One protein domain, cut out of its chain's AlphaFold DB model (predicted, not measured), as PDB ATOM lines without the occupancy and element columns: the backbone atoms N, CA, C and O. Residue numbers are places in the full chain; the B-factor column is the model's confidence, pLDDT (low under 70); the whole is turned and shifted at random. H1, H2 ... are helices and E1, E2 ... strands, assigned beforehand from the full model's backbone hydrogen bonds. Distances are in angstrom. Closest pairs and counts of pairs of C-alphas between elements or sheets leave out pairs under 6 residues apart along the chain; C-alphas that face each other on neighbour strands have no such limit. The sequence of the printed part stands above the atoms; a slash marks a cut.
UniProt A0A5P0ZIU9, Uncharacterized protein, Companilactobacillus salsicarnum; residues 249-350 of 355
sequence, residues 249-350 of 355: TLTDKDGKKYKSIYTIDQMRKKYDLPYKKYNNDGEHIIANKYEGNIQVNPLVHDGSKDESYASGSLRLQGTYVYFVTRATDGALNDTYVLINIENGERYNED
ATOM      1  N   THR A 249      -2.505 -36.133 -82.484       94.38
ATOM      2  CA  THR A 249      -1.521 -35.264 -83.139       94.38
ATOM      3  C   THR A 249      -2.179 -33.927 -83.433       94.38
ATOM      4  O   THR A 249      -3.191 -33.887 -84.127       94.38
ATOM      5  N   LEU A 250      -1.611 -32.859 -82.887       90.00
ATOM      6  CA  LEU A 250      -1.984 -31.483 -83.184       90.00
ATOM      7  C   LEU A 250      -0.968 -30.910 -84.167       90.00
ATOM      8  O   LEU A 250       0.206 -31.268 -84.103       90.00
ATOM      9  N   THR A 251      -1.411 -30.027 -85.049       89.88
ATOM     10  CA  THR A 251      -0.538 -29.330 -85.995       89.88
ATOM     11  C   THR A 251      -0.671 -27.839 -85.730       89.88
ATOM     12  O   THR A 251      -1.797 -27.345 -85.654       89.88
ATOM     13  N   ASP A 252       0.449 -27.146 -85.540       87.38
ATOM     14  CA  ASP A 252       0.438 -25.690 -85.419       87.38
ATOM     15  C   ASP A 252       0.255 -25.008 -86.783       87.38
ATOM     16  O   ASP A 252       0.238 -25.652 -87.837       87.38
ATOM     17  N   LYS A 253       0.091 -23.684 -86.763       83.19
ATOM     18  CA  LYS A 253      -0.102 -22.861 -87.965       83.19
ATOM     19  C   LYS A 253       1.044 -22.962 -88.979       83.19
ATOM     20  O   LYS A 253       0.823 -22.726 -90.162       83.19
ATOM     21  N   ASP A 254       2.239 -23.331 -88.520       87.06
ATOM     22  CA  ASP A 254       3.447 -23.456 -89.337       87.06
ATOM     23  C   ASP A 254       3.651 -24.910 -89.822       87.06
ATOM     24  O   ASP A 254       4.647 -25.235 -90.469       87.06
ATOM     25  N   GLY A 255       2.695 -25.804 -89.543       87.44
ATOM     26  CA  GLY A 255       2.696 -27.197 -89.992       87.44
ATOM     27  C   GLY A 255       3.454 -28.163 -89.077       87.44
ATOM     28  O   GLY A 255       3.529 -29.363 -89.380       87.44
ATOM     29  N   LYS A 256       4.002 -27.698 -87.949       90.81
ATOM     30  CA  LYS A 256       4.736 -28.541 -87.001       90.81
ATOM     31  C   LYS A 256       3.768 -29.342 -86.132       90.81
ATOM     32  O   LYS A 256       2.736 -28.857 -85.675       90.81
ATOM     33  N   LYS A 257       4.110 -30.616 -85.923       92.06
ATOM     34  CA  LYS A 257       3.250 -31.614 -85.273       92.06
ATOM     35  C   LYS A 257       3.644 -31.842 -83.815       92.06
ATOM     36  O   LYS A 257       4.823 -32.011 -83.516       92.06
ATOM     37  N   TYR A 258       2.650 -31.953 -82.939       90.31
ATOM     38  CA  TYR A 258       2.799 -32.200 -81.503       90.31
ATOM     39  C   TYR A 258       1.907 -33.354 -81.057       90.31
ATOM     40  O   TYR A 258       0.832 -33.569 -81.618       90.31
ATOM     41  N   LYS A 259       2.334 -34.097 -80.034       91.94
ATOM     42  CA  LYS A 259       1.527 -35.162 -79.428       91.94
ATOM     43  C   LYS A 259       0.738 -34.622 -78.242       91.94
ATOM     44  O   LYS A 259       1.281 -33.873 -77.442       91.94
ATOM     45  N   SER A 260      -0.533 -35.004 -78.131       90.75
ATOM     46  CA  SER A 260      -1.424 -34.520 -77.075       90.75
ATOM     47  C   SER A 260      -2.325 -35.611 -76.501       90.75
ATOM     48  O   SER A 260      -2.680 -36.573 -77.188       90.75
ATOM     49  N   ILE A 261      -2.739 -35.439 -75.242       91.12
ATOM     50  CA  ILE A 261      -3.800 -36.239 -74.619       91.12
ATOM     51  C   ILE A 261      -5.216 -35.857 -75.086       91.12
ATOM     52  O   ILE A 261      -6.134 -36.644 -74.860       91.12
ATOM     53  N   TYR A 262      -5.403 -34.706 -75.752       89.38
ATOM     54  CA  TYR A 262      -6.701 -34.250 -76.269       89.38
ATOM     55  C   TYR A 262      -6.614 -33.733 -77.716       89.38
ATOM     56  O   TYR A 262      -5.578 -33.242 -78.159       89.38
ATOM     57  N   THR A 263      -7.727 -33.786 -78.450       92.88
ATOM     58  CA  THR A 263      -7.943 -32.950 -79.646       92.88
ATOM     59  C   THR A 263      -8.387 -31.536 -79.250       92.88
ATOM     60  O   THR A 263      -8.826 -31.311 -78.120       92.88
ATOM     61  N   ILE A 264      -8.342 -30.579 -80.184       87.44
ATOM     62  CA  ILE A 264      -8.833 -29.207 -79.952       87.44
ATOM     63  C   ILE A 264     -10.306 -29.201 -79.522       87.44
ATOM     64  O   ILE A 264     -10.659 -28.525 -78.558       87.44
ATOM     65  N   ASP A 265     -11.158 -30.006 -80.157       87.00
ATOM     66  CA  ASP A 265     -12.580 -30.094 -79.799       87.00
ATOM     67  C   ASP A 265     -12.798 -30.690 -78.403       87.00
ATOM     68  O   ASP A 265     -13.670 -30.242 -77.655       87.00
ATOM     69  N   GLN A 266     -11.974 -31.668 -78.011       88.81
ATOM     70  CA  GLN A 266     -12.010 -32.235 -76.662       88.81
ATOM     71  C   GLN A 266     -11.578 -31.206 -75.611       88.81
ATOM     72  O   GLN A 266     -12.215 -31.115 -74.562       88.81
ATOM     73  N   MET A 267     -10.546 -30.407 -75.899       88.19
ATOM     74  CA  MET A 267     -10.128 -29.292 -75.042       88.19
ATOM     75  C   MET A 267     -11.245 -28.253 -74.904       88.19
ATOM     76  O   MET A 267     -11.603 -27.892 -73.782       88.19
ATOM     77  N   ARG A 268     -11.864 -27.842 -76.021       83.25
ATOM     78  CA  ARG A 268     -12.984 -26.887 -76.026       83.25
ATOM     79  C   ARG A 268     -14.157 -27.367 -75.189       83.25
ATOM     80  O   ARG A 268     -14.668 -26.612 -74.369       83.25
ATOM     81  N   LYS A 269     -14.560 -28.626 -75.367       85.50
ATOM     82  CA  LYS A 269     -15.666 -29.223 -74.614       85.50
ATOM     83  C   LYS A 269     -15.347 -29.332 -73.125       85.50
ATOM     84  O   LYS A 269     -16.214 -29.064 -72.302       85.50
ATOM     85  N   LYS A 270     -14.122 -29.732 -72.771       86.00
ATOM     86  CA  LYS A 270     -13.712 -29.912 -71.372       86.00
ATOM     87  C   LYS A 270     -13.696 -28.594 -70.595       86.00
ATOM     88  O   LYS A 270     -14.039 -28.594 -69.419       86.00
ATOM     89  N   TYR A 271     -13.283 -27.507 -71.241       83.19
ATOM     90  CA  TYR A 271     -13.077 -26.210 -70.591       83.19
ATOM     91  C   TYR A 271     -14.137 -25.161 -70.911       83.19
ATOM     92  O   TYR A 271     -13.936 -23.997 -70.572       83.19
ATOM     93  N   ASP A 272     -15.245 -25.580 -71.525       81.44
ATOM     94  CA  ASP A 272     -16.346 -24.714 -71.949       81.44
ATOM     95  C   ASP A 272     -15.852 -23.495 -72.749       81.44
ATOM     96  O   ASP A 272     -16.082 -22.341 -72.395       81.44
ATOM     97  N   LEU A 273     -15.115 -23.768 -73.834       76.81
ATOM     98  CA  LEU A 273     -14.590 -22.761 -74.767       76.81
ATOM     99  C   LEU A 273     -15.381 -22.788 -76.089       76.81
ATOM    100  O   LEU A 273     -14.843 -23.211 -77.128       76.81
ATOM    101  N   PRO A 274     -16.668 -22.381 -76.088       71.88
ATOM    102  CA  PRO A 274     -17.489 -22.384 -77.289       71.88
ATOM    103  C   PRO A 274     -16.930 -21.391 -78.308       71.88
ATOM    104  O   PRO A 274     -16.405 -20.337 -77.947       71.88
ATOM    105  N   TYR A 275     -17.075 -21.700 -79.599       73.38
ATOM    106  CA  TYR A 275     -16.628 -20.804 -80.671       73.38
ATOM    107  C   TYR A 275     -17.207 -19.398 -80.517       73.38
ATOM    108  O   TYR A 275     -16.489 -18.424 -80.735       73.38
ATOM    109  N   LYS A 276     -18.481 -19.307 -80.112       74.62
ATOM    110  CA  LYS A 276     -19.170 -18.060 -79.790       74.62
ATOM    111  C   LYS A 276     -20.191 -18.279 -78.664       74.62
ATOM    112  O   LYS A 276     -20.863 -19.309 -78.652       74.62
ATOM    113  N   LYS A 277     -20.331 -17.310 -77.759       70.69
ATOM    114  CA  LYS A 277     -21.374 -17.221 -76.720       70.69
ATOM    115  C   LYS A 277     -22.174 -15.937 -76.934       70.69
ATOM    116  O   LYS A 277     -21.575 -14.915 -77.260       70.69
ATOM    117  N   TYR A 278     -23.492 -15.993 -76.769       64.38
ATOM    118  CA  TYR A 278     -24.403 -14.872 -77.017       64.38
ATOM    119  C   TYR A 278     -24.943 -14.275 -75.709       64.38
ATOM    120  O   TYR A 278     -25.096 -15.013 -74.733       64.38
ATOM    121  N   ASN A 279     -25.213 -12.965 -75.682       65.31
ATOM    122  CA  ASN A 279     -26.045 -12.352 -74.641       65.31
ATOM    123  C   ASN A 279     -27.528 -12.651 -74.887       65.31
ATOM    124  O   ASN A 279     -27.924 -13.212 -75.911       65.31
ATOM    125  N   ASN A 280     -28.348 -12.233 -73.924       65.88
ATOM    126  CA  ASN A 280     -29.802 -12.340 -73.987       65.88
ATOM    127  C   ASN A 280     -30.417 -11.544 -75.155       65.88
ATOM    128  O   ASN A 280     -31.530 -11.861 -75.563       65.88
ATOM    129  N   ASP A 281     -29.687 -10.579 -75.724       69.19
ATOM    130  CA  ASP A 281     -30.126  -9.752 -76.855       69.19
ATOM    131  C   ASP A 281     -29.765 -10.362 -78.229       69.19
ATOM    132  O   ASP A 281     -30.069  -9.786 -79.272       69.19
ATOM    133  N   GLY A 282     -29.156 -11.555 -78.256       64.00
ATOM    134  CA  GLY A 282     -28.823 -12.281 -79.489       64.00
ATOM    135  C   GLY A 282     -27.532 -11.826 -80.174       64.00
ATOM    136  O   GLY A 282     -27.204 -12.317 -81.258       64.00
ATOM    137  N   GLU A 283     -26.761 -10.946 -79.540       61.97
ATOM    138  CA  GLU A 283     -25.429 -10.539 -79.980       61.97
ATOM    139  C   GLU A 283     -24.348 -11.405 -79.328       61.97
ATOM    140  O   GLU A 283     -24.507 -11.945 -78.232       61.97
ATOM    141  N   HIS A 284     -23.223 -11.589 -80.016       62.28
ATOM    142  CA  HIS A 284     -22.096 -12.316 -79.444       62.28
ATOM    143  C   HIS A 284     -21.457 -11.497 -78.325       62.28
ATOM    144  O   HIS A 284     -21.162 -10.322 -78.514       62.28
ATOM    145  N   ILE A 285     -21.180 -12.142 -77.198       62.34
ATOM    146  CA  ILE A 285     -20.442 -11.544 -76.081       62.34
ATOM    147  C   ILE A 285     -19.030 -12.084 -75.946       62.34
ATOM    148  O   ILE A 285     -18.165 -11.380 -75.444       62.34
ATOM    149  N   ILE A 286     -18.781 -13.328 -76.366       66.62
ATOM    150  CA  ILE A 286     -17.468 -13.966 -76.237       66.62
ATOM    151  C   ILE A 286     -17.217 -14.851 -77.455       66.62
ATOM    152  O   ILE A 286     -18.042 -15.713 -77.766       66.62
ATOM    153  N   ALA A 287     -16.074 -14.685 -78.116       67.88
ATOM    154  CA  ALA A 287     -15.600 -15.580 -79.170       67.88
ATOM    155  C   ALA A 287     -14.246 -16.198 -78.792       67.88
ATOM    156  O   ALA A 287     -13.280 -15.468 -78.602       67.88
ATOM    157  N   ASN A 288     -14.166 -17.535 -78.721       67.12
ATOM    158  CA  ASN A 288     -12.929 -18.269 -78.411       67.12
ATOM    159  C   ASN A 288     -12.293 -18.809 -79.701       67.12
ATOM    160  O   ASN A 288     -12.596 -19.928 -80.145       67.12
ATOM    161  N   LYS A 289     -11.418 -18.034 -80.334       76.62
ATOM    162  CA  LYS A 289     -10.716 -18.408 -81.565       76.62
ATOM    163  C   LYS A 289      -9.520 -19.316 -81.267       76.62
ATOM    164  O   LYS A 289      -8.803 -19.128 -80.296       76.62
ATOM    165  N   TYR A 290      -9.304 -20.310 -82.125       78.31
ATOM    166  CA  TYR A 290      -8.063 -21.086 -82.171       78.31
ATOM    167  C   TYR A 290      -7.510 -20.985 -83.588       78.31
ATOM    168  O   TYR A 290      -8.216 -21.334 -84.533       78.31
ATOM    169  N   GLU A 291      -6.281 -20.495 -83.730       76.06
ATOM    170  CA  GLU A 291      -5.635 -20.248 -85.030       76.06
ATOM    171  C   GLU A 291      -4.446 -21.180 -85.295       76.06
ATOM    172  O   GLU A 291      -3.615 -20.898 -86.150       76.06
ATOM    173  N   GLY A 292      -4.327 -22.286 -84.554       74.69
ATOM    174  CA  GLY A 292      -3.145 -23.146 -84.660       74.69
ATOM    175  C   GLY A 292      -1.962 -22.675 -83.810       74.69
ATOM    176  O   GLY A 292      -0.847 -23.133 -84.025       74.69
ATOM    177  N   ASN A 293      -2.172 -21.780 -82.841       82.81
ATOM    178  CA  ASN A 293      -1.110 -21.312 -81.951       82.81
ATOM    179  C   ASN A 293      -0.805 -22.372 -80.880       82.81
ATOM    180  O   ASN A 293      -1.633 -22.655 -80.008       82.81
ATOM    181  N   ILE A 294       0.382 -22.974 -80.981       86.44
ATOM    182  CA  ILE A 294       0.933 -23.935 -80.021       86.44
ATOM    183  C   ILE A 294       2.336 -23.461 -79.647       86.44
ATOM    184  O   ILE A 294       3.158 -23.234 -80.533       86.44
ATOM    185  N   GLN A 295       2.627 -23.327 -78.354       78.31
ATOM    186  CA  GLN A 295       3.916 -22.817 -77.886       78.31
ATOM    187  C   GLN A 295       4.517 -23.707 -76.804       78.31
ATOM    188  O   GLN A 295       3.820 -24.214 -75.926       78.31
ATOM    189  N   VAL A 296       5.833 -23.886 -76.880       76.44
ATOM    190  CA  VAL A 296       6.622 -24.582 -75.863       76.44
ATOM    191  C   VAL A 296       7.112 -23.561 -74.848       76.44
ATOM    192  O   VAL A 296       7.666 -22.529 -75.224       76.44
ATOM    193  N   ASN A 297       6.927 -23.876 -73.573       67.38
ATOM    194  CA  ASN A 297       7.282 -23.067 -72.416       67.38
ATOM    195  C   ASN A 297       6.867 -21.594 -72.548       67.38
ATOM    196  O   ASN A 297       7.734 -20.703 -72.523       67.38
ATOM    197  N   PRO A 298       5.567 -21.339 -72.781       62.69
ATOM    198  CA  PRO A 298       5.082 -20.005 -73.056       62.69
ATOM    199  C   PRO A 298       5.296 -19.068 -71.875       62.69
ATOM    200  O   PRO A 298       5.250 -19.478 -70.716       62.69
ATOM    201  N   LEU A 299       5.519 -17.804 -72.203       60.72
ATOM    202  CA  LEU A 299       5.573 -16.716 -71.245       60.72
ATOM    203  C   LEU A 299       4.188 -16.056 -71.225       60.72
ATOM    204  O   LEU A 299       3.735 -15.618 -72.280       60.72
ATOM    205  N   VAL A 300       3.517 -16.060 -70.074       63.34
ATOM    206  CA  VAL A 300       2.138 -15.579 -69.893       63.34
ATOM    207  C   VAL A 300       2.064 -14.510 -68.818       63.34
ATOM    208  O   VAL A 300       2.849 -14.540 -67.877       63.34
ATOM    209  N   HIS A 301       1.113 -13.591 -68.925       59.06
ATOM    210  CA  HIS A 301       0.852 -12.613 -67.868       59.06
ATOM    211  C   HIS A 301      -0.013 -13.240 -66.761       59.06
ATOM    212  O   HIS A 301      -0.946 -13.991 -67.050       59.06
ATOM    213  N   ASP A 302       0.296 -12.984 -65.488       54.06
ATOM    214  CA  ASP A 302      -0.441 -13.591 -64.361       54.06
ATOM    215  C   ASP A 302      -1.606 -12.745 -63.828       54.06
ATOM    216  O   ASP A 302      -2.412 -13.218 -63.028       54.06
ATOM    217  N   GLY A 303      -1.748 -11.521 -64.346       46.91
ATOM    218  CA  GLY A 303      -2.899 -10.662 -64.094       46.91
ATOM    219  C   GLY A 303      -2.979 -10.103 -62.671       46.91
ATOM    220  O   GLY A 303      -4.022  -9.560 -62.298       46.91
ATOM    221  N   SER A 304      -1.927 -10.219 -61.857       45.94
ATOM    222  CA  SER A 304      -1.963  -9.711 -60.488       45.94
ATOM    223  C   SER A 304      -2.048  -8.173 -60.442       45.94
ATOM    224  O   SER A 304      -1.434  -7.449 -61.226       45.94
ATOM    225  N   LYS A 305      -2.841  -7.646 -59.496       37.88
ATOM    226  CA  LYS A 305      -3.110  -6.198 -59.327       37.88
ATOM    227  C   LYS A 305      -1.862  -5.370 -58.982       37.88
ATOM    228  O   LYS A 305      -1.904  -4.146 -59.056       37.88
ATOM    229  N   ASP A 306      -0.781  -6.043 -58.599       37.16
ATOM    230  CA  ASP A 306       0.517  -5.449 -58.287       37.16
ATOM    231  C   ASP A 306       1.413  -5.307 -59.540       37.16
ATOM    232  O   ASP A 306       2.475  -4.686 -59.464       37.16
ATOM    233  N   GLU A 307       0.986  -5.838 -60.695       38.34
ATOM    234  CA  GLU A 307       1.803  -6.010 -61.907       38.34
ATOM    235  C   GLU A 307       1.232  -5.349 -63.174       38.34
ATOM    236  O   GLU A 307       1.699  -5.622 -64.281       38.34
ATOM    237  N   SER A 308       0.312  -4.384 -63.039       33.12
ATOM    238  CA  SER A 308      -0.239  -3.575 -64.148       33.12
ATOM    239  C   SER A 308       0.811  -2.816 -64.990       33.12
ATOM    240  O   SER A 308       0.467  -2.149 -65.963       33.12
ATOM    241  N   TYR A 309       2.101  -2.911 -64.647       36.00
ATOM    242  CA  TYR A 309       3.223  -2.321 -65.369       36.00
ATOM    243  C   TYR A 309       4.234  -3.396 -65.807       36.00
ATOM    244  O   TYR A 309       5.257  -3.613 -65.170       36.00
ATOM    245  N   ALA A 310       3.942  -4.034 -66.943       35.69
ATOM    246  CA  ALA A 310       4.877  -4.626 -67.914       35.69
ATOM    247  C   ALA A 310       5.894  -5.725 -67.495       35.69
ATOM    248  O   ALA A 310       6.531  -6.275 -68.391       35.69
ATOM    249  N   SER A 311       6.055  -6.102 -66.221       35.03
ATOM    250  CA  SER A 311       7.078  -7.085 -65.791       35.03
ATOM    251  C   SER A 311       6.546  -8.429 -65.274       35.03
ATOM    252  O   SER A 311       7.331  -9.352 -65.062       35.03
ATOM    253  N   GLY A 312       5.234  -8.562 -65.098       43.97
ATOM    254  CA  GLY A 312       4.587  -9.775 -64.605       43.97
ATOM    255  C   GLY A 312       4.455 -10.837 -65.677       43.97
ATOM    256  O   GLY A 312       3.504 -10.800 -66.460       43.97
ATOM    257  N   SER A 313       5.432 -11.735 -65.785       49.66
ATOM    258  CA  SER A 313       5.386 -12.797 -66.783       49.66
ATOM    259  C   SER A 313       5.829 -14.146 -66.219       49.66
ATOM    260  O   SER A 313       6.985 -14.368 -65.863       49.66
ATOM    261  N   LEU A 314       4.880 -15.069 -66.133       53.88
ATOM    262  CA  LEU A 314       5.072 -16.439 -65.696       53.88
ATOM    263  C   LEU A 314       5.475 -17.291 -66.899       53.88
ATOM    264  O   LEU A 314       4.774 -17.353 -67.905       53.88
ATOM    265  N   ARG A 315       6.606 -17.991 -66.812       64.06
ATOM    266  CA  ARG A 315       6.949 -19.000 -67.818       64.06
ATOM    267  C   ARG A 315       6.322 -20.331 -67.432       64.06
ATOM    268  O   ARG A 315       6.815 -21.005 -66.528       64.06
ATOM    269  N   LEU A 316       5.273 -20.734 -68.138       61.72
ATOM    270  CA  LEU A 316       4.695 -22.062 -67.956       61.72
ATOM    271  C   LEU A 316       5.679 -23.115 -68.468       61.72
ATOM    272  O   LEU A 316       6.357 -22.902 -69.469       61.72
ATOM    273  N   GLN A 317       5.749 -24.264 -67.800       74.00
ATOM    274  CA  GLN A 317       6.513 -25.419 -68.278       74.00
ATOM    275  C   GLN A 317       5.590 -26.362 -69.053       74.00
ATOM    276  O   GLN A 317       4.469 -26.643 -68.620       74.00
ATOM    277  N   GLY A 318       6.055 -26.839 -70.207       76.81
ATOM    278  CA  GLY A 318       5.324 -27.738 -71.100       76.81
ATOM    279  C   GLY A 318       4.902 -27.083 -72.413       76.81
ATOM    280  O   GLY A 318       5.282 -25.959 -72.735       76.81
ATOM    281  N   THR A 319       4.110 -27.803 -73.202       82.12
ATOM    282  CA  THR A 319       3.617 -27.318 -74.497       82.12
ATOM    283  C   THR A 319       2.133 -26.987 -74.395       82.12
ATOM    284  O   THR A 319       1.356 -27.821 -73.939       82.12
ATOM    285  N   TYR A 320       1.728 -25.793 -74.830       87.75
ATOM    286  CA  TYR A 320       0.372 -25.275 -74.639       87.75
ATOM    287  C   TYR A 320      -0.290 -24.894 -75.958       87.75
ATOM    288  O   TYR A 320       0.349 -24.340 -76.850       87.75
ATOM    289  N   VAL A 321      -1.589 -25.162 -76.048       88.69
ATOM    290  CA  VAL A 321      -2.495 -24.652 -77.085       88.69
ATOM    291  C   VAL A 321      -3.123 -23.346 -76.604       88.69
ATOM    292  O   VAL A 321      -3.570 -23.281 -75.461       88.69
ATOM    293  N   TYR A 322      -3.211 -22.353 -77.490       86.00
ATOM    294  CA  TYR A 322      -3.757 -21.025 -77.198       86.00
ATOM    295  C   TYR A 322      -5.153 -20.828 -77.777       86.00
ATOM    296  O   TYR A 322      -5.330 -20.838 -78.996       86.00
ATOM    297  N   PHE A 323      -6.127 -20.548 -76.919       81.00
ATOM    298  CA  PHE A 323      -7.442 -20.062 -77.320       81.00
ATOM    299  C   PHE A 323      -7.530 -18.562 -77.034       81.00
ATOM    300  O   PHE A 323      -7.424 -18.146 -75.884       81.00
ATOM    301  N   VAL A 324      -7.722 -17.760 -78.082       78.69
ATOM    302  CA  VAL A 324      -7.904 -16.308 -77.978       78.69
ATOM    303  C   VAL A 324      -9.375 -16.021 -77.736       78.69
ATOM    304  O   VAL A 324     -10.223 -16.378 -78.553       78.69
ATOM    305  N   THR A 325      -9.677 -15.380 -76.626       69.62
ATOM    306  CA  THR A 325     -11.018 -15.037 -76.176       69.62
ATOM    307  C   THR A 325     -11.214 -13.544 -76.369       69.62
ATOM    308  O   THR A 325     -10.541 -12.744 -75.729       69.62
ATOM    309  N   ARG A 326     -12.125 -13.156 -77.264       67.50
ATOM    310  CA  ARG A 326     -12.424 -11.747 -77.548       67.50
ATOM    311  C   ARG A 326     -13.844 -11.410 -77.115       67.50
ATOM    312  O   ARG A 326     -14.783 -12.095 -77.537       67.50
ATOM    313  N   ALA A 327     -13.991 -10.357 -76.313       63.94
ATOM    314  CA  ALA A 327     -15.277  -9.720 -76.050       63.94
ATOM    315  C   ALA A 327     -15.580  -8.692 -77.152       63.94
ATOM    316  O   ALA A 327     -14.701  -7.955 -77.593       63.94
ATOM    317  N   THR A 328     -16.809  -8.687 -77.660       58.47
ATOM    318  CA  THR A 328     -17.202  -7.899 -78.842       58.47
ATOM    319  C   THR A 328     -17.836  -6.542 -78.517       58.47
ATOM    320  O   THR A 328     -18.117  -5.797 -79.451       58.47
ATOM    321  N   ASP A 329     -18.029  -6.185 -77.241       51.97
ATOM    322  CA  ASP A 329     -18.812  -5.008 -76.818       51.97
ATOM    323  C   ASP A 329     -18.015  -3.698 -76.622       51.97
ATOM    324  O   ASP A 329     -18.526  -2.737 -76.052       51.97
ATOM    325  N   GLY A 330     -16.798  -3.606 -77.170       43.75
ATOM    326  CA  GLY A 330     -16.064  -2.336 -77.296       43.75
ATOM    327  C   GLY A 330     -14.786  -2.212 -76.464       43.75
ATOM    328  O   GLY A 330     -14.040  -1.254 -76.660       43.75
ATOM    329  N   ALA A 331     -14.469  -3.184 -75.607       45.00
ATOM    330  CA  ALA A 331     -13.143  -3.303 -75.002       45.00
ATOM    331  C   ALA A 331     -12.235  -4.185 -75.882       45.00
ATOM    332  O   ALA A 331     -12.537  -5.353 -76.120       45.00
ATOM    333  N   LEU A 332     -11.105  -3.648 -76.358       50.16
ATOM    334  CA  LEU A 332     -10.082  -4.363 -77.148       50.16
ATOM    335  C   LEU A 332      -9.240  -5.336 -76.295       50.16
ATOM    336  O   LEU A 332      -8.031  -5.455 -76.484       50.16
ATOM    337  N   ASN A 333      -9.863  -6.026 -75.344       57.88
ATOM    338  CA  ASN A 333      -9.157  -6.875 -74.396       57.88
ATOM    339  C   ASN A 333      -9.251  -8.327 -74.869       57.88
ATOM    340  O   ASN A 333     -10.180  -9.056 -74.518       57.88
ATOM    341  N   ASP A 334      -8.297  -8.724 -75.711       64.31
ATOM    342  CA  ASP A 334      -8.071 -10.134 -76.019       64.31
ATOM    343  C   ASP A 334      -7.494 -10.826 -74.786       64.31
ATOM    344  O   ASP A 334      -6.499 -10.369 -74.222       64.31
ATOM    345  N   THR A 335      -8.096 -11.941 -74.384       69.75
ATOM    346  CA  THR A 335      -7.555 -12.797 -73.325       69.75
ATOM    347  C   THR A 335      -7.227 -14.174 -73.831       69.75
ATOM    348  O   THR A 335      -7.797 -14.655 -74.809       69.75
ATOM    349  N   TYR A 336      -6.290 -14.832 -73.165       75.00
ATOM    350  CA  TYR A 336      -5.780 -16.107 -73.624       75.00
ATOM    351  C   TYR A 336      -6.104 -17.197 -72.613       75.00
ATOM    352  O   TYR A 336      -5.860 -17.084 -71.413       75.00
ATOM    353  N   VAL A 337      -6.654 -18.295 -73.123       81.00
ATOM    354  CA  VAL A 337      -6.770 -19.547 -72.379       81.00
ATOM    355  C   VAL A 337      -5.741 -20.508 -72.942       81.00
ATOM    356  O   VAL A 337      -5.797 -20.878 -74.117       81.00
ATOM    357  N   LEU A 338      -4.807 -20.918 -72.094       85.75
ATOM    358  CA  LEU A 338      -3.751 -21.850 -72.440       85.75
ATOM    359  C   LEU A 338      -4.076 -23.223 -71.865       85.75
ATOM    360  O   LEU A 338      -4.472 -23.352 -70.708       85.75
ATOM    361  N   ILE A 339      -3.909 -24.269 -72.668       83.81
ATOM    362  CA  ILE A 339      -4.131 -25.651 -72.225       83.81
ATOM    363  C   ILE A 339      -2.900 -26.482 -72.550       83.81
ATOM    364  O   ILE A 339      -2.524 -26.610 -73.716       83.81
ATOM    365  N   ASN A 340      -2.292 -27.063 -71.519       87.44
ATOM    366  CA  ASN A 340      -1.136 -27.935 -71.654       87.44
ATOM    367  C   ASN A 340      -1.540 -29.211 -72.404       87.44
ATOM    368  O   ASN A 340      -2.487 -29.908 -72.028       87.44
ATOM    369  N   ILE A 341      -0.830 -29.538 -73.477       85.88
ATOM    370  CA  ILE A 341      -1.195 -30.651 -74.355       85.88
ATOM    371  C   ILE A 341      -0.856 -32.020 -73.757       85.88
ATOM    372  O   ILE A 341      -1.391 -33.021 -74.241       85.88
ATOM    373  N   GLU A 342       0.010 -32.073 -72.743       83.38
ATOM    374  CA  GLU A 342       0.560 -33.297 -72.154       83.38
ATOM    375  C   GLU A 342      -0.209 -33.751 -70.914       83.38
ATOM    376  O   GLU A 342      -0.527 -34.933 -70.781       83.38
ATOM    377  N   ASN A 343      -0.553 -32.824 -70.020       83.88
ATOM    378  CA  ASN A 343      -1.291 -33.127 -68.787       83.88
ATOM    379  C   ASN A 343      -2.727 -32.563 -68.800       83.88
ATOM    380  O   ASN A 343      -3.589 -32.997 -68.029       83.88
ATOM    381  N   GLY A 344      -3.029 -31.669 -69.743       82.25
ATOM    382  CA  GLY A 344      -4.336 -31.053 -69.886       82.25
ATOM    383  C   GLY A 344      -4.589 -29.898 -68.936       82.25
ATOM    384  O   GLY A 344      -5.719 -29.434 -68.938       82.25
ATOM    385  N   GLU A 345      -3.639 -29.460 -68.114       83.00
ATOM    386  CA  GLU A 345      -3.826 -28.337 -67.192       83.00
ATOM    387  C   GLU A 345      -4.204 -27.062 -67.950       83.00
ATOM    388  O   GLU A 345      -3.669 -26.774 -69.023       83.00
ATOM    389  N   ARG A 346      -5.180 -26.329 -67.408       79.94
ATOM    390  CA  ARG A 346      -5.672 -25.071 -67.969       79.94
ATOM    391  C   ARG A 346      -5.064 -23.913 -67.197       79.94
ATOM    392  O   ARG A 346      -5.141 -23.892 -65.973       79.94
ATOM    393  N   TYR A 347      -4.574 -22.934 -67.934       73.75
ATOM    394  CA  TYR A 347      -4.164 -21.638 -67.435       73.75
ATOM    395  C   TYR A 347      -5.024 -20.556 -68.095       73.75
ATOM    396  O   TYR A 347      -5.275 -20.606 -69.301       73.75
ATOM    397  N   ASN A 348      -5.509 -19.607 -67.301       68.75
ATOM    398  CA  ASN A 348      -6.227 -18.438 -67.795       68.75
ATOM    399  C   ASN A 348      -5.326 -17.230 -67.597       68.75
ATOM    400  O   ASN A 348      -4.936 -16.965 -66.464       68.75
ATOM    401  N   GLU A 349      -5.040 -16.493 -68.663       58.34
ATOM    402  CA  GLU A 349      -4.606 -15.110 -68.491       58.34
ATOM    403  C   GLU A 349      -5.836 -14.293 -68.089       58.34
ATOM    404  O   GLU A 349      -6.831 -14.247 -68.821       58.34
ATOM    405  N   ASP A 350      -5.811 -13.723 -66.885       48.81
ATOM    406  CA  ASP A 350      -6.913 -12.919 -66.367       48.81
ATOM    407  C   ASP A 350      -6.942 -11.553 -67.094       48.81
ATOM    408  O   ASP A 350      -5.931 -10.847 -67.090       48.81
TER     409      ASP A 350
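AT A GLANCE: This is residues 249 to 350 of the 355 residues of an uncharacterized protein of Companilactobacillus salsicarnum (UniProt A0A5P0ZIU9). A strongly twisted antiparallel sheet is built along one long strand, E6, with E7 and then E8 on one side of it and E4 and E5 sharing the other side at different ends of E6. A small hairpin, E1 and E2, sits near the end where E6 begins, the hairpin E3 and E4 reaches out at the opposite end, the short helix H1 is over one face of the sheet, and the long loop of residues 297 to 318 swings out to as far as 23 A from the mean of all C-alphas. The printed part has 102 residues, with one named helix and eight named strands in the order E1 E2 H1 E3 E4 E5 E6 E7 E8. The class is mostly strand, though under half of the residues are in named elements. The whole is compact, with a radius of gyration of the C-alphas of 14.5 A and spans of 40 by 34 by 24 A.

HOW THE PARTS SIT: Start at E6, residues 319 to 327, which has three neighbours in a branched sheet. E7, residues 334 to 340, is antiparallel to it at 154 degrees; look for N 323 and O 337, 2.8 A apart. On the other side of E6 lie E5, residues 294 to 296, beside residues 319 to 321, with N 320 and O 295 at 2.8 A, and E4, residues 284 to 289, beside residues 323 to 327, with N 289 and O 324 at 2.7 A; both are antiparallel to E6. E3, residues 276 to 278, is an edge strand antiparallel to E4, with N 277 and O 286 at 2.8 A. E8, residues 346 to 348, is antiparallel to E7, with N 347 and O 338 at 2.8 A. E5, E6, E7 and E8 form a meander, each strand the antiparallel neighbour of the one before. H1, residues 264 to 270, is on this sheet at a height of 8.9 A, and only just over none of its strands; every O i to N i+4 pair in it is within hydrogen-bond range. Its closest C-alpha pair with E7 is Met 267 and Ile 339, 7.6 A. E1, residues 249 to 251, and E2, residues 257 to 260, make an antiparallel hairpin with N 250 and O 258 at 2.8 A; E2 and E6 are near each other.

IN THESE COORDINATES: Find C-alpha 249 at (-1.521, -35.264, -83.139), where E1 begins. E6 runs 25.9 A from C-alpha 319 at (3.617, -27.318, -74.497), E7 19.6 A and E4 13.1 A; E8 ends at C-alpha 348 at (-6.227, -18.438, -67.795).

THE WHOLE: The C-alphas farthest apart are those of Lys 256 and Asp 281, 40.9 A. The printed part has no cut, and the link from E5 to E6 is long, at 22 residues. Mean pLDDT of the printed part is 71.4; it is under 70 in residues 278 to 288, 297 to 316, 325 to 335 and 348 to 350.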